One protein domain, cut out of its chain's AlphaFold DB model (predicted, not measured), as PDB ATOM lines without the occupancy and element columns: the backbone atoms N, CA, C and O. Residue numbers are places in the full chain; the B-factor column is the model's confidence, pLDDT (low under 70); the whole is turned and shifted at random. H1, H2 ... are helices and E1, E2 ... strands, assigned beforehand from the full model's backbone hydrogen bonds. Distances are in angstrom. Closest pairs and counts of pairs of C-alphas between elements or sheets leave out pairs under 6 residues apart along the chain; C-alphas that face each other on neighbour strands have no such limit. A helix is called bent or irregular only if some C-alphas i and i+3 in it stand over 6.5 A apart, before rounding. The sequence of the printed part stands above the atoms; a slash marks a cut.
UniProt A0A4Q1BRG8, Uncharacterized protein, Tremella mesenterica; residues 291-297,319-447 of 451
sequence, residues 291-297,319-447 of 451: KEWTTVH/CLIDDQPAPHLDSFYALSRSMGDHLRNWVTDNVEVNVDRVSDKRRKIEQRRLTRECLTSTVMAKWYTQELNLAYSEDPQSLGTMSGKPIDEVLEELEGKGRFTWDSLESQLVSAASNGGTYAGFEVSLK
ATOM      1  N   LYS A 291     162.835 161.719 238.788       65.75
ATOM      2  CA  LYS A 291     162.975 161.389 237.359       65.75
ATOM      3  C   LYS A 291     162.688 159.890 237.105       65.75
ATOM      4  O   LYS A 291     162.027 159.566 236.118       65.75
ATOM      5  N   GLU A 292     163.062 158.989 238.021       70.06
ATOM      6  CA  GLU A 292     162.729 157.547 237.969       70.06
ATOM      7  C   GLU A 292     161.211 157.324 238.083       70.06
ATOM      8  O   GLU A 292     160.582 156.731 237.203       70.06
ATOM      9  N   TRP A 293     160.607 157.906 239.118       72.25
ATOM     10  CA  TRP A 293     159.173 157.859 239.402       72.25
ATOM     11  C   TRP A 293     158.326 158.412 238.242       72.25
ATOM     12  O   TRP A 293     157.394 157.764 237.763       72.25
ATOM     13  N   THR A 294     158.696 159.578 237.706       73.75
ATOM     14  CA  THR A 294     157.993 160.188 236.560       73.75
ATOM     15  C   THR A 294     158.115 159.323 235.294       73.75
ATOM     16  O   THR A 294     157.176 159.246 234.496       73.75
ATOM     17  N   THR A 295     159.231 158.606 235.118       75.31
ATOM     18  CA  THR A 295     159.423 157.664 233.999       75.31
ATOM     19  C   THR A 295     158.483 156.457 234.107       75.31
ATOM     20  O   THR A 295     157.883 156.059 233.110       75.31
ATOM     21  N   VAL A 296     158.278 155.906 235.307       69.38
ATOM     22  CA  VAL A 296     157.325 154.804 235.542       69.38
ATOM     23  C   VAL A 296     155.887 155.226 235.235       69.38
ATOM     24  O   VAL A 296     155.208 154.589 234.425       69.38
ATOM     25  N   HIS A 297     155.439 156.331 235.831       70.06
ATOM     26  CA  HIS A 297     154.063 156.808 235.701       70.06
ATOM     27  C   HIS A 297     153.715 157.255 234.264       70.06
ATOM     28  O   HIS A 297     152.577 157.087 233.816       70.06
ATOM     29  N   CYS A 319     162.656 147.569 249.528       70.81
ATOM     30  CA  CYS A 319     164.020 147.103 249.702       70.81
ATOM     31  C   CYS A 319     164.703 148.000 250.735       70.81
ATOM     32  O   CYS A 319     164.386 149.181 250.819       70.81
ATOM     33  N   LEU A 320     165.638 147.469 251.521       68.44
ATOM     34  CA  LEU A 320     166.395 148.310 252.445       68.44
ATOM     35  C   LEU A 320     167.495 149.071 251.686       68.44
ATOM     36  O   LEU A 320     168.278 148.471 250.941       68.44
ATOM     37  N   ILE A 321     167.532 150.390 251.872       67.31
ATOM     38  CA  ILE A 321     168.623 151.287 251.473       67.31
ATOM     39  C   ILE A 321     169.069 151.986 252.753       67.31
ATOM     40  O   ILE A 321     168.248 152.632 253.396       67.31
ATOM     41  N   ASP A 322     170.334 151.809 253.132       72.62
ATOM     42  CA  ASP A 322     170.923 152.359 254.363       72.62
ATOM     43  C   ASP A 322     170.043 152.089 255.607       72.62
ATOM     44  O   ASP A 322     169.744 152.973 256.406       72.62
ATOM     45  N   ASP A 323     169.572 150.838 255.698       70.75
ATOM     46  CA  ASP A 323     168.642 150.298 256.700       70.75
ATOM     47  C   ASP A 323     167.291 151.039 256.832       70.75
ATOM     48  O   ASP A 323     166.589 150.914 257.834       70.75
ATOM     49  N   GLN A 324     166.878 151.778 255.796       68.75
ATOM     50  CA  GLN A 324     165.544 152.379 255.662       68.75
ATOM     51  C   GLN A 324     164.710 151.676 254.573       68.75
ATOM     52  O   GLN A 324     165.260 151.274 253.541       68.75
ATOM     53  N   PRO A 325     163.381 151.522 254.753       71.69
ATOM     54  CA  PRO A 325     162.507 150.849 253.792       71.69
ATOM     55  C   PRO A 325     162.242 151.730 252.561       71.69
ATOM     56  O   PRO A 325     161.340 152.566 252.534       71.69
ATOM     57  N   ALA A 326     163.018 151.513 251.503       70.88
ATOM     58  CA  ALA A 326     162.871 152.205 250.233       70.88
ATOM     59  C   ALA A 326     161.910 151.458 249.279       70.88
ATOM     60  O   ALA A 326     162.049 150.248 249.081       70.88
ATOM     61  N   PRO A 327     160.964 152.155 248.633       71.62
ATOM     62  CA  PRO A 327     159.968 151.568 247.735       71.62
ATOM     63  C   PRO A 327     160.578 150.928 246.478       71.62
ATOM     64  O   PRO A 327     161.470 151.483 245.834       71.62
ATOM     65  N   HIS A 328     160.073 149.753 246.095       75.44
ATOM     66  CA  HIS A 328     160.566 149.005 244.935       75.44
ATOM     67  C   HIS A 328     159.918 149.461 243.611       75.44
ATOM     68  O   HIS A 328     158.763 149.895 243.581       75.44
ATOM     69  N   LEU A 329     160.653 149.330 242.495       72.00
ATOM     70  CA  LEU A 329     160.219 149.796 241.169       72.00
ATOM     71  C   LEU A 329     158.906 149.142 240.713       72.00
ATOM     72  O   LEU A 329     157.986 149.838 240.289       72.00
ATOM     73  N   ASP A 330     158.820 147.812 240.805       70.00
ATOM     74  CA  ASP A 330     157.644 147.058 240.346       70.00
ATOM     75  C   ASP A 330     156.390 147.412 241.166       70.00
ATOM     76  O   ASP A 330     155.282 147.475 240.634       70.00
ATOM     77  N   SER A 331     156.573 147.714 242.451       72.38
ATOM     78  CA  SER A 331     155.507 148.071 243.390       72.38
ATOM     79  C   SER A 331     154.993 149.480 243.126       72.38
ATOM     80  O   SER A 331     153.785 149.683 243.079       72.38
ATOM     81  N   PHE A 332     155.878 150.440 242.825       74.62
ATOM     82  CA  PHE A 332     155.436 151.747 242.340       74.62
ATOM     83  C   PHE A 332     154.818 151.684 240.933       74.62
ATOM     84  O   PHE A 332     153.899 152.446 240.644       74.62
ATOM     85  N   TYR A 333     155.254 150.767 240.061       74.38
ATOM     86  CA  TYR A 333     154.603 150.537 238.764       74.38
ATOM     87  C   TYR A 333     153.170 150.013 238.944       74.38
ATOM     88  O   TYR A 333     152.248 150.495 238.283       74.38
ATOM     89  N   ALA A 334     152.964 149.066 239.862       72.44
ATOM     90  CA  ALA A 334     151.640 148.563 240.215       72.44
ATOM     91  C   ALA A 334     150.774 149.660 240.867       72.44
ATOM     92  O   ALA A 334     149.654 149.902 240.422       72.44
ATOM     93  N   LEU A 335     151.322 150.396 241.836       75.44
ATOM     94  CA  LEU A 335     150.643 151.493 242.534       75.44
ATOM     95  C   LEU A 335     150.249 152.636 241.582       75.44
ATOM     96  O   LEU A 335     149.122 153.127 241.629       75.44
ATOM     97  N   SER A 336     151.149 153.007 240.663       76.19
ATOM     98  CA  SER A 336     150.875 153.945 239.562       76.19
ATOM     99  C   SER A 336     149.709 153.486 238.702       76.19
ATOM    100  O   SER A 336     148.948 154.321 238.229       76.19
ATOM    101  N   ARG A 337     149.562 152.173 238.491       75.50
ATOM    102  CA  ARG A 337     148.495 151.595 237.672       75.50
ATOM    103  C   ARG A 337     147.148 151.565 238.387       75.50
ATOM    104  O   ARG A 337     146.145 151.807 237.726       75.50
ATOM    105  N   SER A 338     147.136 151.296 239.691       74.12
ATOM    106  CA  SER A 338     145.914 151.283 240.502       74.12
ATOM    107  C   SER A 338     145.366 152.705 240.705       74.12
ATOM    108  O   SER A 338     144.230 153.002 240.343       74.12
ATOM    109  N   MET A 339     146.212 153.650 241.138       73.69
ATOM    110  CA  MET A 339     145.790 155.032 241.438       73.69
ATOM    111  C   MET A 339     145.862 156.002 240.243       73.69
ATOM    112  O   MET A 339     145.501 157.177 240.354       73.69
ATOM    113  N   GLY A 340     146.345 155.530 239.091       72.12
ATOM    114  CA  GLY A 340     146.816 156.370 237.990       72.12
ATOM    115  C   GLY A 340     145.765 157.267 237.349       72.12
ATOM    116  O   GLY A 340     146.046 158.442 237.121       72.12
ATOM    117  N   ASP A 341     144.573 156.746 237.044       77.69
ATOM    118  CA  ASP A 341     143.550 157.528 236.337       77.69
ATOM    119  C   ASP A 341     142.736 158.446 237.271       77.69
ATOM    120  O   ASP A 341     142.405 159.557 236.857       77.69
ATOM    121  N   HIS A 342     142.505 158.078 238.541       79.75
ATOM    122  CA  HIS A 342     141.827 158.956 239.515       79.75
ATOM    123  C   HIS A 342     142.621 160.249 239.746       79.75
ATOM    124  O   HIS A 342     142.164 161.350 239.430       79.75
ATOM    125  N   LEU A 343     143.878 160.105 240.178       82.38
ATOM    126  CA  LEU A 343     144.769 161.234 240.462       82.38
ATOM    127  C   LEU A 343     145.096 162.041 239.196       82.38
ATOM    128  O   LEU A 343     145.271 163.257 239.248       82.38
ATOM    129  N   ARG A 344     145.142 161.389 238.027       81.31
ATOM    130  CA  ARG A 344     145.297 162.056 236.727       81.31
ATOM    131  C   ARG A 344     144.127 162.964 236.399       81.31
ATOM    132  O   ARG A 344     144.374 164.075 235.926       81.31
ATOM    133  N   ASN A 345     142.897 162.484 236.564       86.50
ATOM    134  CA  ASN A 345     141.697 163.258 236.263       86.50
ATOM    135  C   ASN A 345     141.650 164.459 237.209       86.50
ATOM    136  O   ASN A 345     141.678 165.599 236.746       86.50
ATOM    137  N   TRP A 346     141.805 164.207 238.515       89.44
ATOM    138  CA  TRP A 346     141.887 165.251 239.534       89.44
ATOM    139  C   TRP A 346     142.921 166.337 239.206       89.44
ATOM    140  O   TRP A 346     142.589 167.520 239.183       89.44
ATOM    141  N   VAL A 347     144.168 165.964 238.892       89.44
ATOM    142  CA  VAL A 347     145.236 166.929 238.570       89.44
ATOM    143  C   VAL A 347     144.993 167.618 237.220       89.44
ATOM    144  O   VAL A 347     145.341 168.786 237.038       89.44
ATOM    145  N   THR A 348     144.365 166.942 236.256       88.94
ATOM    146  CA  THR A 348     143.980 167.555 234.973       88.94
ATOM    147  C   THR A 348     142.916 168.633 235.170       88.94
ATOM    148  O   THR A 348     143.002 169.689 234.529       88.94
ATOM    149  N   ASP A 349     141.979 168.412 236.090       89.25
ATOM    150  CA  ASP A 349     140.821 169.271 236.329       89.25
ATOM    151  C   ASP A 349     141.070 170.369 237.367       89.25
ATOM    152  O   ASP A 349     140.590 171.484 237.156       89.25
ATOM    153  N   ASN A 350     141.922 170.149 238.372       90.00
ATOM    154  CA  ASN A 350     142.178 171.111 239.454       90.00
ATOM    155  C   ASN A 350     143.503 171.890 239.347       90.00
ATOM    156  O   ASN A 350     143.595 172.969 239.926       90.00
ATOM    157  N   VAL A 351     144.515 171.416 238.603       91.25
ATOM    158  CA  VAL A 351     145.861 172.039 238.598       91.25
ATOM    159  C   VAL A 351     146.141 172.818 237.306       91.25
ATOM    160  O   VAL A 351     146.065 172.280 236.195       91.25
ATOM    161  N   GLU A 352     146.477 174.099 237.441       91.62
ATOM    162  CA  GLU A 352     147.060 174.966 236.411       91.62
ATOM    163  C   GLU A 352     148.576 174.720 236.344       91.62
ATOM    164  O   GLU A 352     149.211 174.376 237.340       91.62
ATOM    165  N   VAL A 353     149.173 174.885 235.161       91.12
ATOM    166  CA  VAL A 353     150.634 174.825 235.004       91.12
ATOM    167  C   VAL A 353     151.088 175.975 234.112       91.12
ATOM    168  O   VAL A 353     150.648 176.097 232.955       91.12
ATOM    169  N   ASN A 354     151.981 176.796 234.660       89.56
ATOM    170  CA  ASN A 354     152.594 177.933 233.992       89.56
ATOM    171  C   ASN A 354     153.643 177.430 232.990       89.56
ATOM    172  O   ASN A 354     154.677 176.893 233.368       89.56
ATOM    173  N   VAL A 355     153.371 177.594 231.695       89.19
ATOM    174  CA  VAL A 355     154.259 177.157 230.599       89.19
ATOM    175  C   VAL A 355     154.548 178.296 229.622       89.19
ATOM    176  O   VAL A 355     154.796 178.068 228.439       89.19
ATOM    177  N   ASP A 356     154.487 179.550 230.075       85.06
ATOM    178  CA  ASP A 356     154.501 180.700 229.162       85.06
ATOM    179  C   ASP A 356     155.851 180.976 228.497       85.06
ATOM    180  O   ASP A 356     155.891 181.558 227.415       85.06
ATOM    181  N   ARG A 357     156.932 180.406 229.039       81.31
ATOM    182  CA  ARG A 357     158.255 180.338 228.391       81.31
ATOM    183  C   ARG A 357     158.297 179.415 227.156       81.31
ATOM    184  O   ARG A 357     159.282 179.427 226.425       81.31
ATOM    185  N   VAL A 358     157.260 178.607 226.901       84.50
ATOM    186  CA  VAL A 358     157.192 177.652 225.779       84.50
ATOM    187  C   VAL A 358     156.346 178.228 224.639       84.50
ATOM    188  O   VAL A 358     155.135 178.365 224.772       84.50
ATOM    189  N   SER A 359     156.953 178.534 223.491       83.38
ATOM    190  CA  SER A 359     156.256 179.182 222.363       83.38
ATOM    191  C   SER A 359     155.336 178.251 221.553       83.38
ATOM    192  O   SER A 359     154.249 178.655 221.145       83.38
ATOM    193  N   ASP A 360     155.743 177.002 221.316       92.50
ATOM    194  CA  ASP A 360     154.968 176.028 220.535       92.50
ATOM    195  C   ASP A 360     153.767 175.484 221.332       92.50
ATOM    196  O   ASP A 360     153.927 174.877 222.393       92.50
ATOM    197  N   LYS A 361     152.555 175.631 220.778       88.75
ATOM    198  CA  LYS A 361     151.296 175.120 221.347       88.75
ATOM    199  C   LYS A 361     151.324 173.607 221.610       88.75
ATOM    200  O   LYS A 361     150.763 173.170 222.614       88.75
ATOM    201  N   ARG A 362     151.976 172.803 220.758       89.00
ATOM    202  CA  ARG A 362     152.110 171.350 220.964       89.00
ATOM    203  C   ARG A 362     153.016 171.055 222.159       89.00
ATOM    204  O   ARG A 362     152.646 170.248 223.008       89.00
ATOM    205  N   ARG A 363     154.145 171.766 222.279       88.00
ATOM    206  CA  ARG A 363     155.023 171.689 223.459       88.00
ATOM    207  C   ARG A 363     154.351 172.225 224.728       88.00
ATOM    208  O   ARG A 363     154.527 171.601 225.764       88.00
ATOM    209  N   LYS A 364     153.535 173.292 224.678       90.56
ATOM    210  CA  LYS A 364     152.742 173.750 225.843       90.56
ATOM    211  C   LYS A 364     151.831 172.637 226.370       90.56
ATOM    212  O   LYS A 364     151.802 172.406 227.572       90.56
ATOM    213  N   ILE A 365     151.109 171.934 225.492       89.25
ATOM    214  CA  ILE A 365     150.236 170.813 225.892       89.25
ATOM    215  C   ILE A 365     151.058 169.679 226.524       89.25
ATOM    216  O   ILE A 365     150.698 169.187 227.592       89.25
ATOM    217  N   GLU A 366     152.176 169.304 225.903       88.62
ATOM    218  CA  GLU A 366     153.018 168.204 226.380       88.62
ATOM    219  C   GLU A 366     153.735 168.524 227.701       88.62
ATOM    220  O   GLU A 366     153.748 167.695 228.606       88.62
ATOM    221  N   GLN A 367     154.249 169.743 227.880       89.31
ATOM    222  CA  GLN A 367     154.868 170.147 229.147       89.31
ATOM    223  C   GLN A 367     153.839 170.261 230.277       89.31
ATOM    224  O   GLN A 367     154.113 169.833 231.397       89.31
ATOM    225  N   ARG A 368     152.610 170.719 229.988       90.50
ATOM    226  CA  ARG A 368     151.491 170.656 230.947       90.50
ATOM    227  C   ARG A 368     151.150 169.214 231.341       90.50
ATOM    228  O   ARG A 368     150.826 168.972 232.501       90.50
ATOM    229  N   ARG A 369     151.244 168.253 230.413       87.56
ATOM    230  CA  ARG A 369     151.055 166.817 230.687       87.56
ATOM    231  C   ARG A 369     152.168 166.265 231.586       87.56
ATOM    232  O   ARG A 369     151.867 165.706 232.637       87.56
ATOM    233  N   LEU A 370     153.429 166.462 231.201       85.19
ATOM    234  CA  LEU A 370     154.607 165.961 231.923       85.19
ATOM    235  C   LEU A 370     154.738 166.562 233.328       85.19
ATOM    236  O   LEU A 370     155.018 165.840 234.280       85.19
ATOM    237  N   THR A 371     154.465 167.858 233.481       88.56
ATOM    238  CA  THR A 371     154.494 168.544 234.783       88.56
ATOM    239  C   THR A 371     153.462 167.968 235.751       88.56
ATOM    240  O   THR A 371     153.789 167.649 236.893       88.56
ATOM    241  N   ARG A 372     152.225 167.758 235.281       88.44
ATOM    242  CA  ARG A 372     151.162 167.112 236.065       88.44
ATOM    243  C   ARG A 372     151.511 165.670 236.429       88.44
ATOM    244  O   ARG A 372     151.296 165.260 237.562       88.44
ATOM    245  N   GLU A 373     152.097 164.915 235.501       84.81
ATOM    246  CA  GLU A 373     152.584 163.557 235.772       84.81
ATOM    247  C   GLU A 373     153.712 163.539 236.811       84.81
ATOM    248  O   GLU A 373     153.715 162.659 237.670       84.81
ATOM    249  N   CYS A 374     154.616 164.521 236.789       84.94
ATOM    250  CA  CYS A 374     155.677 164.691 237.782       84.94
ATOM    251  C   CYS A 374     155.120 165.045 239.174       84.94
ATOM    252  O   CYS A 374     155.522 164.430 240.163       84.94
ATOM    253  N   LEU A 375     154.138 165.954 239.251       87.00
ATOM    254  CA  LEU A 375     153.401 166.283 240.478       87.00
ATOM    255  C   LEU A 375     152.743 165.035 241.091       87.00
ATOM    256  O   LEU A 375     153.038 164.696 242.237       87.00
ATOM    257  N   THR A 376     151.922 164.308 240.318       86.00
ATOM    258  CA  THR A 376     151.272 163.068 240.780       86.00
ATOM    259  C   THR A 376     152.300 162.040 241.251       86.00
ATOM    260  O   THR A 376     152.174 161.519 242.358       86.00
ATOM    261  N   SER A 377     153.356 161.796 240.463       82.75
ATOM    262  CA  SER A 377     154.407 160.829 240.821       82.75
ATOM    263  C   SER A 377     155.104 161.209 242.126       82.75
ATOM    264  O   SER A 377     155.376 160.340 242.945       82.75
ATOM    265  N   THR A 378     155.368 162.501 242.340       83.19
ATOM    266  CA  THR A 378     156.062 163.000 243.535       83.19
ATOM    267  C   THR A 378     155.202 162.883 244.792       83.19
ATOM    268  O   THR A 378     155.726 162.532 245.846       83.19
ATOM    269  N   VAL A 379     153.893 163.149 244.708       85.56
ATOM    270  CA  VAL A 379     152.990 162.970 245.859       85.56
ATOM    271  C   VAL A 379     152.805 161.486 246.178       85.56
ATOM    272  O   VAL A 379     152.997 161.094 247.325       85.56
ATOM    273  N   MET A 380     152.560 160.641 245.169       83.38
ATOM    274  CA  MET A 380     152.481 159.187 245.361       83.38
ATOM    275  C   MET A 380     153.771 158.604 245.958       83.38
ATOM    276  O   MET A 380     153.702 157.758 246.845       83.38
ATOM    277  N   ALA A 381     154.940 159.071 245.507       79.62
ATOM    278  CA  ALA A 381     156.238 158.654 246.033       79.62
ATOM    279  C   ALA A 381     156.412 159.007 247.513       79.62
ATOM    280  O   ALA A 381     156.859 158.170 248.300       79.62
ATOM    281  N   LYS A 382     156.042 160.236 247.895       82.44
ATOM    282  CA  LYS A 382     156.114 160.714 249.280       82.44
ATOM    283  C   LYS A 382     155.183 159.920 250.188       82.44
ATOM    284  O   LYS A 382     155.679 159.350 251.156       82.44
ATOM    285  N   TRP A 383     153.902 159.812 249.833       85.00
ATOM    286  CA  TRP A 383     152.926 159.033 250.599       85.00
ATOM    287  C   TRP A 383     153.372 157.575 250.757       85.00
ATOM    288  O   TRP A 383     153.498 157.090 251.877       85.00
ATOM    289  N   TYR A 384     153.725 156.888 249.666       80.62
ATOM    290  CA  TYR A 384     154.112 155.477 249.739       80.62
ATOM    291  C   TYR A 384     155.386 155.262 250.578       80.62
ATOM    292  O   TYR A 384     155.464 154.314 251.352       80.62
ATOM    293  N   THR A 385     156.360 156.177 250.507       78.88
ATOM    294  CA  THR A 385     157.552 156.129 251.377       78.88
ATOM    295  C   THR A 385     157.200 156.385 252.848       78.88
ATOM    296  O   THR A 385     157.776 155.757 253.734       78.88
ATOM    297  N   GLN A 386     156.250 157.281 253.136       82.75
ATOM    298  CA  GLN A 386     155.757 157.520 254.497       82.75
ATOM    299  C   GLN A 386     155.053 156.278 255.060       82.75
ATOM    300  O   GLN A 386     155.392 155.854 256.162       82.75
ATOM    301  N   GLU A 387     154.171 155.633 254.291       80.31
ATOM    302  CA  GLU A 387     153.496 154.403 254.720       80.31
ATOM    303  C   GLU A 387     154.469 153.243 254.966       80.31
ATOM    304  O   GLU A 387     154.324 152.526 255.960       80.31
ATOM    305  N   LEU A 388     155.487 153.081 254.111       79.31
ATOM    306  CA  LEU A 388     156.546 152.085 254.300       79.31
ATOM    307  C   LEU A 388     157.354 152.341 255.580       79.31
ATOM    308  O   LEU A 388     157.584 151.405 256.344       79.31
ATOM    309  N   ASN A 389     157.742 153.593 255.848       80.50
ATOM    310  CA  ASN A 389     158.441 153.967 257.081       80.50
ATOM    311  C   ASN A 389     157.579 153.712 258.329       80.50
ATOM    312  O   ASN A 389     158.060 153.111 259.288       80.50
ATOM    313  N   LEU A 390     156.304 154.116 258.302       80.31
ATOM    314  CA  LEU A 390     155.362 153.895 259.403       80.31
ATOM    315  C   LEU A 390     155.160 152.399 259.668       80.31
ATOM    316  O   LEU A 390     155.364 151.946 260.790       80.31
ATOM    317  N   ALA A 391     154.858 151.607 258.634       77.00
ATOM    318  CA  ALA A 391     154.669 150.161 258.766       77.00
ATOM    319  C   ALA A 391     155.937 149.439 259.257       77.00
ATOM    320  O   ALA A 391     155.837 148.529 260.075       77.00
ATOM    321  N   TYR A 392     157.127 149.868 258.822       78.31
ATOM    322  CA  TYR A 392     158.397 149.342 259.331       78.31
ATOM    323  C   TYR A 392     158.649 149.714 260.801       78.31
ATOM    324  O   TYR A 392     159.258 148.934 261.524       78.31
ATOM    325  N   SER A 393     158.179 150.879 261.258       80.00
ATOM    326  CA  SER A 393     158.307 151.301 262.660       80.00
ATOM    327  C   SER A 393     157.277 150.669 263.605       80.00
ATOM    328  O   SER A 393     157.570 150.500 264.786       80.00
ATOM    329  N   GLU A 394     156.093 150.315 263.096       80.00
ATOM    330  CA  GLU A 394     155.004 149.698 263.864       80.00
ATOM    331  C   GLU A 394     155.172 148.175 263.979       80.00
ATOM    332  O   GLU A 394     155.169 147.634 265.083       80.00
ATOM    333  N   ASP A 395     155.326 147.486 262.843       76.19
ATOM    334  CA  ASP A 395     155.526 146.038 262.783       76.19
ATOM    335  C   ASP A 395     156.261 145.634 261.480       76.19
ATOM    336  O   ASP A 395     155.624 145.433 260.433       76.19
ATOM    337  N   PRO A 396     157.597 145.431 261.533       72.44
ATOM    338  CA  PRO A 396     158.388 144.910 260.418       72.44
ATOM    339  C   PRO A 396     157.890 143.572 259.850       72.44
ATOM    340  O   PRO A 396     158.122 143.282 258.673       72.44
ATOM    341  N   GLN A 397     157.221 142.744 260.661       69.62
ATOM    342  CA  GLN A 397     156.688 141.448 260.251       69.62
ATOM    343  C   GLN A 397     155.393 141.616 259.441       69.62
ATOM    344  O   GLN A 397     155.244 140.931 258.426       69.62
ATOM    345  N   SER A 398     154.530 142.583 259.789       67.75
ATOM    346  CA  SER A 398     153.405 143.006 258.934       67.75
ATOM    347  C   SER A 398     153.881 143.556 257.588       67.75
ATOM    348  O   SER A 398     153.325 143.227 256.540       67.75
ATOM    349  N   LEU A 399     154.960 144.348 257.579       68.44
ATOM    350  CA  LEU A 399     155.519 144.864 256.333       68.44
ATOM    351  C   LEU A 399     156.107 143.728 255.479       68.44
ATOM    352  O   LEU A 399     155.957 143.730 254.257       68.44
ATOM    353  N   GLY A 400     156.708 142.720 256.118       62.91
ATOM    354  CA  GLY A 400     157.148 141.484 255.474       62.91
ATOM    355  C   GLY A 400     156.012 140.692 254.814       62.91
ATOM    356  O   GLY A 400     156.190 140.226 253.688       62.91
ATOM    357  N   THR A 401     154.842 140.575 255.452       65.88
ATOM    358  CA  THR A 401     153.673 139.889 254.865       65.88
ATOM    359  C   THR A 401     152.962 140.719 253.797       65.88
ATOM    360  O   THR A 401     152.558 140.150 252.783       65.88
ATOM    361  N   MET A 402     152.885 142.048 253.932       68.06
ATOM    362  CA  MET A 402     152.438 142.922 252.834       68.06
ATOM    363  C   MET A 402     153.375 142.819 251.614       68.06
ATOM    364  O   MET A 402     152.904 142.840 250.481       68.06
ATOM    365  N   SER A 403     154.683 142.601 251.819       66.19
ATOM    366  CA  SER A 403     155.697 142.457 250.751       66.19
ATOM    367  C   SER A 403     155.490 141.268 249.790       66.19
ATOM    368  O   SER A 403     156.226 141.140 248.813       66.19
ATOM    369  N   GLY A 404     154.511 140.391 250.050       62.88
ATOM    370  CA  GLY A 404     154.106 139.308 249.148       62.88
ATOM    371  C   GLY A 404     152.786 139.533 248.396       62.88
ATOM    372  O   GLY A 404     152.463 138.725 247.525       62.88
ATOM    373  N   LYS A 405     152.018 140.580 248.723       70.00
ATOM    374  CA  LYS A 405     150.647 140.785 248.229       70.00
ATOM    375  C   LYS A 405     150.574 141.596 246.923       70.00
ATOM    376  O   LYS A 405     151.431 142.450 246.682       70.00
ATOM    377  N   PRO A 406     149.522 141.406 246.101       70.56
ATOM    378  CA  PRO A 406     149.106 142.373 245.085       70.56
ATOM    379  C   PRO A 406     148.893 143.772 245.680       70.56
ATOM    380  O   PRO A 406     148.414 143.906 246.802       70.56
ATOM    381  N   ILE A 407     149.202 144.825 244.916       74.12
ATOM    382  CA  ILE A 407     149.120 146.207 245.424       74.12
ATOM    383  C   ILE A 407     147.696 146.618 245.821       74.12
ATOM    384  O   ILE A 407     147.530 147.428 246.724       74.12
ATOM    385  N   ASP A 408     146.683 146.050 245.170       73.88
ATOM    386  CA  ASP A 408     145.284 146.387 245.419       73.88
ATOM    387  C   ASP A 408     144.829 145.843 246.790       73.88
ATOM    388  O   ASP A 408     144.256 146.592 247.574       73.88
ATOM    389  N   GLU A 409     145.236 144.620 247.168       76.25
ATOM    390  CA  GLU A 409     145.046 144.083 248.533       76.25
ATOM    391  C   GLU A 409     145.784 144.912 249.604       76.25
ATOM    392  O   GLU A 409     145.354 144.985 250.754       76.25
ATOM    393  N   VAL A 410     146.919 145.524 249.247       77.06
ATOM    394  CA  VAL A 410     147.691 146.395 250.151       77.06
ATOM    395  C   VAL A 410     146.989 147.743 250.335       77.06
ATOM    396  O   VAL A 410     146.992 148.276 251.442       77.06
ATOM    397  N   LEU A 411     146.354 148.279 249.288       78.38
ATOM    398  CA  LEU A 411     145.512 149.474 249.392       78.38
ATOM    399  C   LEU A 411     144.254 149.196 250.227       78.38
ATOM    400  O   LEU A 411     143.973 149.975 251.132       78.38
ATOM    401  N   GLU A 412     143.573 148.067 250.009       81.00
ATOM    402  CA  GLU A 412     142.435 147.628 250.834       81.00
ATOM    403  C   GLU A 412     142.829 147.445 252.314       81.00
ATOM    404  O   GLU A 412     142.110 147.885 253.212       81.00
ATOM    405  N   GLU A 413     143.996 146.853 252.601       81.00
ATOM    406  CA  GLU A 413     144.486 146.693 253.977       81.00
ATOM    407  C   GLU A 413     144.872 148.036 254.630       81.00
ATOM    408  O   GLU A 413     144.683 148.208 255.836       81.00
ATOM    409  N   LEU A 414     145.388 149.004 253.865       80.19
ATOM    410  CA  LEU A 414     145.669 150.355 254.363       80.19
ATOM    411  C   LEU A 414     144.386 151.183 254.550       80.19
ATOM    412  O   LEU A 414     144.302 151.941 255.516       80.19
ATOM    413  N   GLU A 415     143.378 151.020 253.692       83.38
ATOM    414  CA  GLU A 415     142.061 151.664 253.822       83.38
ATOM    415  C   GLU A 415     141.301 151.115 255.036       83.38
ATOM    416  O   GLU A 415     140.836 151.884 255.877       83.38
ATOM    417  N   GLY A 416     141.299 149.791 255.229       80.50
ATOM    418  CA  GLY A 416     140.747 149.140 256.424       80.50
ATOM    419  C   GLY A 416     141.448 149.520 257.738       80.50
ATOM    420  O   GLY A 416     140.859 149.383 258.810       80.50
ATOM    421  N   LYS A 417     142.683 150.041 257.670       81.31
ATOM    422  CA  LYS A 417     143.429 150.625 258.804       81.31
ATOM    423  C   LYS A 417     143.275 152.151 258.920       81.31
ATOM    424  O   LYS A 417     143.875 152.744 259.811       81.31
ATOM    425  N   GLY A 418     142.527 152.803 258.025       80.62
ATOM    426  CA  GLY A 418     142.384 154.265 257.966       80.62
ATOM    427  C   GLY A 418     143.653 155.020 257.538       80.62
ATOM    428  O   GLY A 418     143.725 156.235 257.705       80.62
ATOM    429  N   ARG A 419     144.658 154.312 257.007       77.94
ATOM    430  CA  ARG A 419     145.961 154.851 256.569       77.94
ATOM    431  C   ARG A 419     145.982 155.252 255.088       77.94
ATOM    432  O   ARG A 419     146.790 156.083 254.682       77.94
ATOM    433  N   PHE A 420     145.064 154.717 254.286       84.31
ATOM    434  CA  PHE A 420     144.809 155.163 252.915       84.31
ATOM    435  C   PHE A 420     143.381 155.700 252.776       84.31
ATOM    436  O   PHE A 420     142.430 155.032 253.167       84.31
ATOM    437  N   THR A 421     143.239 156.889 252.185       85.00
ATOM    438  CA  THR A 421     141.984 157.387 251.603       85.00
ATOM    439  C   THR A 421     142.305 158.247 250.382       85.00
ATOM    440  O   THR A 421     143.357 158.897 250.321       85.00
ATOM    441  N   TRP A 422     141.384 158.305 249.419       83.44
ATOM    442  CA  TRP A 422     141.516 159.190 248.258       83.44
ATOM    443  C   TRP A 422     141.572 160.665 248.671       83.44
ATOM    444  O   TRP A 422     142.456 161.384 248.210       83.44
ATOM    445  N   ASP A 423     140.731 161.082 249.621       85.12
ATOM    446  CA  ASP A 423     140.705 162.448 250.158       85.12
ATOM    447  C   ASP A 423     142.050 162.877 250.772       85.12
ATOM    448  O   ASP A 423     142.451 164.035 250.641       85.12
ATOM    449  N   SER A 424     142.784 161.957 251.414       84.94
ATOM    450  CA  SER A 424     144.129 162.220 251.952       84.94
ATOM    451  C   SER A 424     145.136 162.501 250.834       84.94
ATOM    452  O   SER A 424     145.900 163.469 250.900       84.94
ATOM    453  N   LEU A 425     145.118 161.698 249.768       85.50
ATOM    454  CA  LEU A 425     146.058 161.836 248.655       85.50
ATOM    455  C   LEU A 425     145.701 163.040 247.760       85.50
ATOM    456  O   LEU A 425     146.590 163.769 247.316       85.50
ATOM    457  N   GLU A 426     144.409 163.339 247.592       88.44
ATOM    458  CA  GLU A 426     143.936 164.607 247.026       88.44
ATOM    459  C   GLU A 426     144.350 165.808 247.884       88.44
ATOM    460  O   GLU A 426     144.872 166.779 247.345       88.44
ATOM    461  N   SER A 427     144.224 165.745 249.213       87.50
ATOM    462  CA  SER A 427     144.665 166.824 250.117       87.50
ATOM    463  C   SER A 427     146.173 167.084 250.025       87.50
ATOM    464  O   SER A 427     146.618 168.235 250.062       87.50
ATOM    465  N   GLN A 428     146.978 166.037 249.821       88.25
ATOM    466  CA  GLN A 428     148.408 166.185 249.541       88.25
ATOM    467  C   GLN A 428     148.678 166.823 248.168       88.25
ATOM    468  O   GLN A 428     149.584 167.650 248.056       88.25
ATOM    469  N   LEU A 429     147.886 166.506 247.136       88.44
ATOM    470  CA  LEU A 429     147.951 167.176 245.828       88.44
ATOM    471  C   LEU A 429     147.499 168.643 245.901       88.44
ATOM    472  O   LEU A 429     148.126 169.492 245.267       88.44
ATOM    473  N   VAL A 430     146.476 168.958 246.706       89.25
ATOM    474  CA  VAL A 430     146.046 170.332 247.014       89.25
ATOM    475  C   VAL A 430     147.195 171.105 247.646       89.25
ATOM    476  O   VAL A 430     147.555 172.151 247.122       89.25
ATOM    477  N   SER A 431     147.814 170.572 248.706       87.19
ATOM    478  CA  SER A 431     148.953 171.199 249.391       87.19
ATOM    479  C   SER A 431     150.154 171.399 248.455       87.19
ATOM    480  O   SER A 431     150.722 172.488 248.362       87.19
ATOM    481  N   ALA A 432     150.510 170.374 247.675       85.81
ATOM    482  CA  ALA A 432     151.585 170.452 246.689       85.81
ATOM    483  C   ALA A 432     151.329 171.511 245.595       85.81
ATOM    484  O   ALA A 432     152.275 172.156 245.138       85.81
ATOM    485  N   ALA A 433     150.067 171.718 245.202       86.00
ATOM    486  CA  ALA A 433     149.675 172.716 244.211       86.00
ATOM    487  C   ALA A 433     149.429 174.121 244.794       86.00
ATOM    488  O   ALA A 433     149.643 175.106 244.093       86.00
ATOM    489  N   SER A 434     149.003 174.260 246.053       83.88
ATOM    490  CA  SER A 434     148.808 175.569 246.695       83.88
ATOM    491  C   SER A 434     150.128 176.238 247.069       83.88
ATOM    492  O   SER A 434     150.215 177.461 247.057       83.88
ATOM    493  N   ASN A 435     151.164 175.449 247.360       82.62
ATOM    494  CA  ASN A 435     152.478 175.938 247.788       82.62
ATOM    495  C   ASN A 435     153.377 176.434 246.630       82.62
ATOM    496  O   ASN A 435     154.573 176.620 246.836       82.62
ATOM    497  N   GLY A 436     152.837 176.623 245.417       72.88
ATOM    498  CA  GLY A 436     153.574 177.174 244.265       72.88
ATOM    499  C   GLY A 436     154.745 176.307 243.787       72.88
ATOM    500  O   GLY A 436     155.759 176.822 243.315       72.88
ATOM    501  N   GLY A 437     154.654 174.984 243.966       78.69
ATOM    502  CA  GLY A 437     155.761 174.072 243.686       78.69
ATOM    503  C   GLY A 437     156.190 174.071 242.212       78.69
ATOM    504  O   GLY A 437     155.370 174.167 241.300       78.69
ATOM    505  N   THR A 438     157.492 173.910 241.969       84.25
ATOM    506  CA  THR A 438     158.032 173.706 240.616       84.25
ATOM    507  C   THR A 438     158.194 172.212 240.342       84.25
ATOM    508  O   THR A 438     158.923 171.521 241.048       84.25
ATOM    509  N   TYR A 439     157.536 171.716 239.294       83.81
ATOM    510  CA  TYR A 439     157.552 170.315 238.873       83.81
ATOM    511  C   TYR A 439     157.958 170.231 237.397       83.81
ATOM    512  O   TYR A 439     157.498 171.017 236.577       83.81
ATOM    513  N   ALA A 440     158.866 169.314 237.048       82.56
ATOM    514  CA  ALA A 440     159.460 169.211 235.704       82.56
ATOM    515  C   ALA A 440     159.993 170.547 235.110       82.56
ATOM    516  O   ALA A 440     160.034 170.712 233.890       82.56
ATOM    517  N   GLY A 441     160.402 171.500 235.960       82.56
ATOM    518  CA  GLY A 441     160.867 172.836 235.557       82.56
ATOM    519  C   GLY A 441     159.769 173.895 235.354       82.56
ATOM    520  O   GLY A 441     160.081 174.995 234.900       82.56
ATOM    521  N   PHE A 442     158.510 173.597 235.695       87.12
ATOM    522  CA  PHE A 442     157.376 174.521 235.580       87.12
ATOM    523  C   PHE A 442     156.620 174.679 236.904       87.12
ATOM    524  O   PHE A 442     156.385 173.715 237.629       87.12
ATOM    525  N   GLU A 443     156.221 175.912 237.205       89.94
ATOM    526  CA  GLU A 443     155.380 176.268 238.351       89.94
ATOM    527  C   GLU A 443     153.962 175.698 238.177       89.94
ATOM    528  O   GLU A 443     153.353 175.810 237.102       89.94
ATOM    529  N   VAL A 444     153.432 175.100 239.246       91.19
ATOM    530  CA  VAL A 444     152.046 174.622 239.321       91.19
ATOM    531  C   VAL A 444     151.250 175.436 240.332       91.19
ATOM    532  O   VAL A 444     151.784 175.887 241.345       91.19
ATOM    533  N   SER A 445     149.956 175.589 240.074       90.50
ATOM    534  CA  SER A 445     149.025 176.241 240.993       90.50
ATOM    535  C   SER A 445     147.649 175.580 240.942       90.50
ATOM    536  O   SER A 445     147.305 174.878 239.988       90.50
ATOM    537  N   LEU A 446     146.832 175.781 241.975       91.38
ATOM    538  CA  LEU A 446     145.414 175.432 241.902       91.38
ATOM    539  C   LEU A 446     144.712 176.367 240.911       91.38
ATOM    540  O   LEU A 446     144.891 177.585 240.963       91.38
ATOM    541  N   LYS A 447     143.884 175.810 240.021       88.75
ATOM    542  CA  LYS A 447     143.032 176.624 239.148       88.75
ATOM    543  C   LYS A 447     142.071 177.465 239.996       88.75
ATOM    544  O   LYS A 447     141.578 176.974 241.016       88.75
TER     545      LYS A 447
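Overview. This is residues 291 to 297 and 319 to 447 of the 451 residues of an uncharacterized protein of Tremella mesenterica (UniProt A0A4Q1BRG8). One long helix, H3, is the spine of an elongated body; H1, the bent helix H2 and H6 pack across it, and H4 folds back at its end, while H5 packs on the first arm of H2. Two small sheets lie near H3: the hairpin E1 and E2 by its residues 381 to 393, and E3 with E4 by its residues 364 to 375. The printed part has 136 residues, with six named helices and four named strands in the order H1, E1, E2, H2, E3, H3, H4, H5, H6, E4; both sheets are antiparallel and the class is mostly helix. The whole is compact, with a radius of gyration of the C-alphas of 16.1 A, and spans 53 by 28 by 23 A.

Along the chain. H1, residues 291 to 297, begins with C-alpha 291 at (162.975, 161.389, 237.359). E1 is residues 319 to 321 and E2 residues 324 to 327. H2, residues 329 to 350, was assigned as one helix by its hydrogen bonds but is bent, with C-alphas 338 and 341 7.9 A apart; its arms are H2a, residues 329 to 338, 14.4 A, and H2b, residues 341 to 350, 14.0 A. E3 is residues 351 to 353. H3, residues 361 to 394, runs 49.7 A from C-alpha 361 at (151.296, 175.120, 221.347). H4 is residues 396 to 402, H5 residues 407 to 416, 14.1 A, and H6 residues 422 to 434, 18.0 A. E4, residues 442 to 446, 13.6 A, ends with C-alpha 446 at (145.414, 175.432, 241.902).

Arrangement. H3 and H2 are the hubs, touching four helices each. With residues 373 to 381 alone H3 touches H1, about perpendicular at 84 degrees; the closest C-alphas, of Thr 294 and Cys 374, are 5.2 A apart. H6 touches it at a steep tilt of 56 degrees, closest at Val 379 and Leu 429, 6.6 A between C-alphas, through H3 residues 375 to 383 alone. H2b touches H3 residues 372 to 376 alone, closest at Val 347 and Arg 372, 6.4 A between C-alphas. H2a touches H5, closest at Leu 335 and Ile 407, 6.2 A between C-alphas; H3 and H5 are apart. H4 touches H3 residues 388 to 392 alone, closest at Ala 391 and Leu 399, 5.9 A between C-alphas. Within hydrogen-bond range are N 319 and O 326 of E1 and E2, 2.8 A, and N 352 and O 445 of E3 and E4, 2.8 A. In H1, H2a, H2b, H3, H4, H5 and H6 every O i to N i+4 pair is within this range.

Size, cuts and confidence. The C-alphas farthest apart, of Ser 359 and Gln 397, are 53.5 A apart. Residues 298 to 318 are not printed, and C-alphas 297 and 319 are 19.7 A apart across the cut. Of the links printed whole, none is long. Mean pLDDT of the printed part is 80.4; 13 residues are under 70, among them 397 to 404.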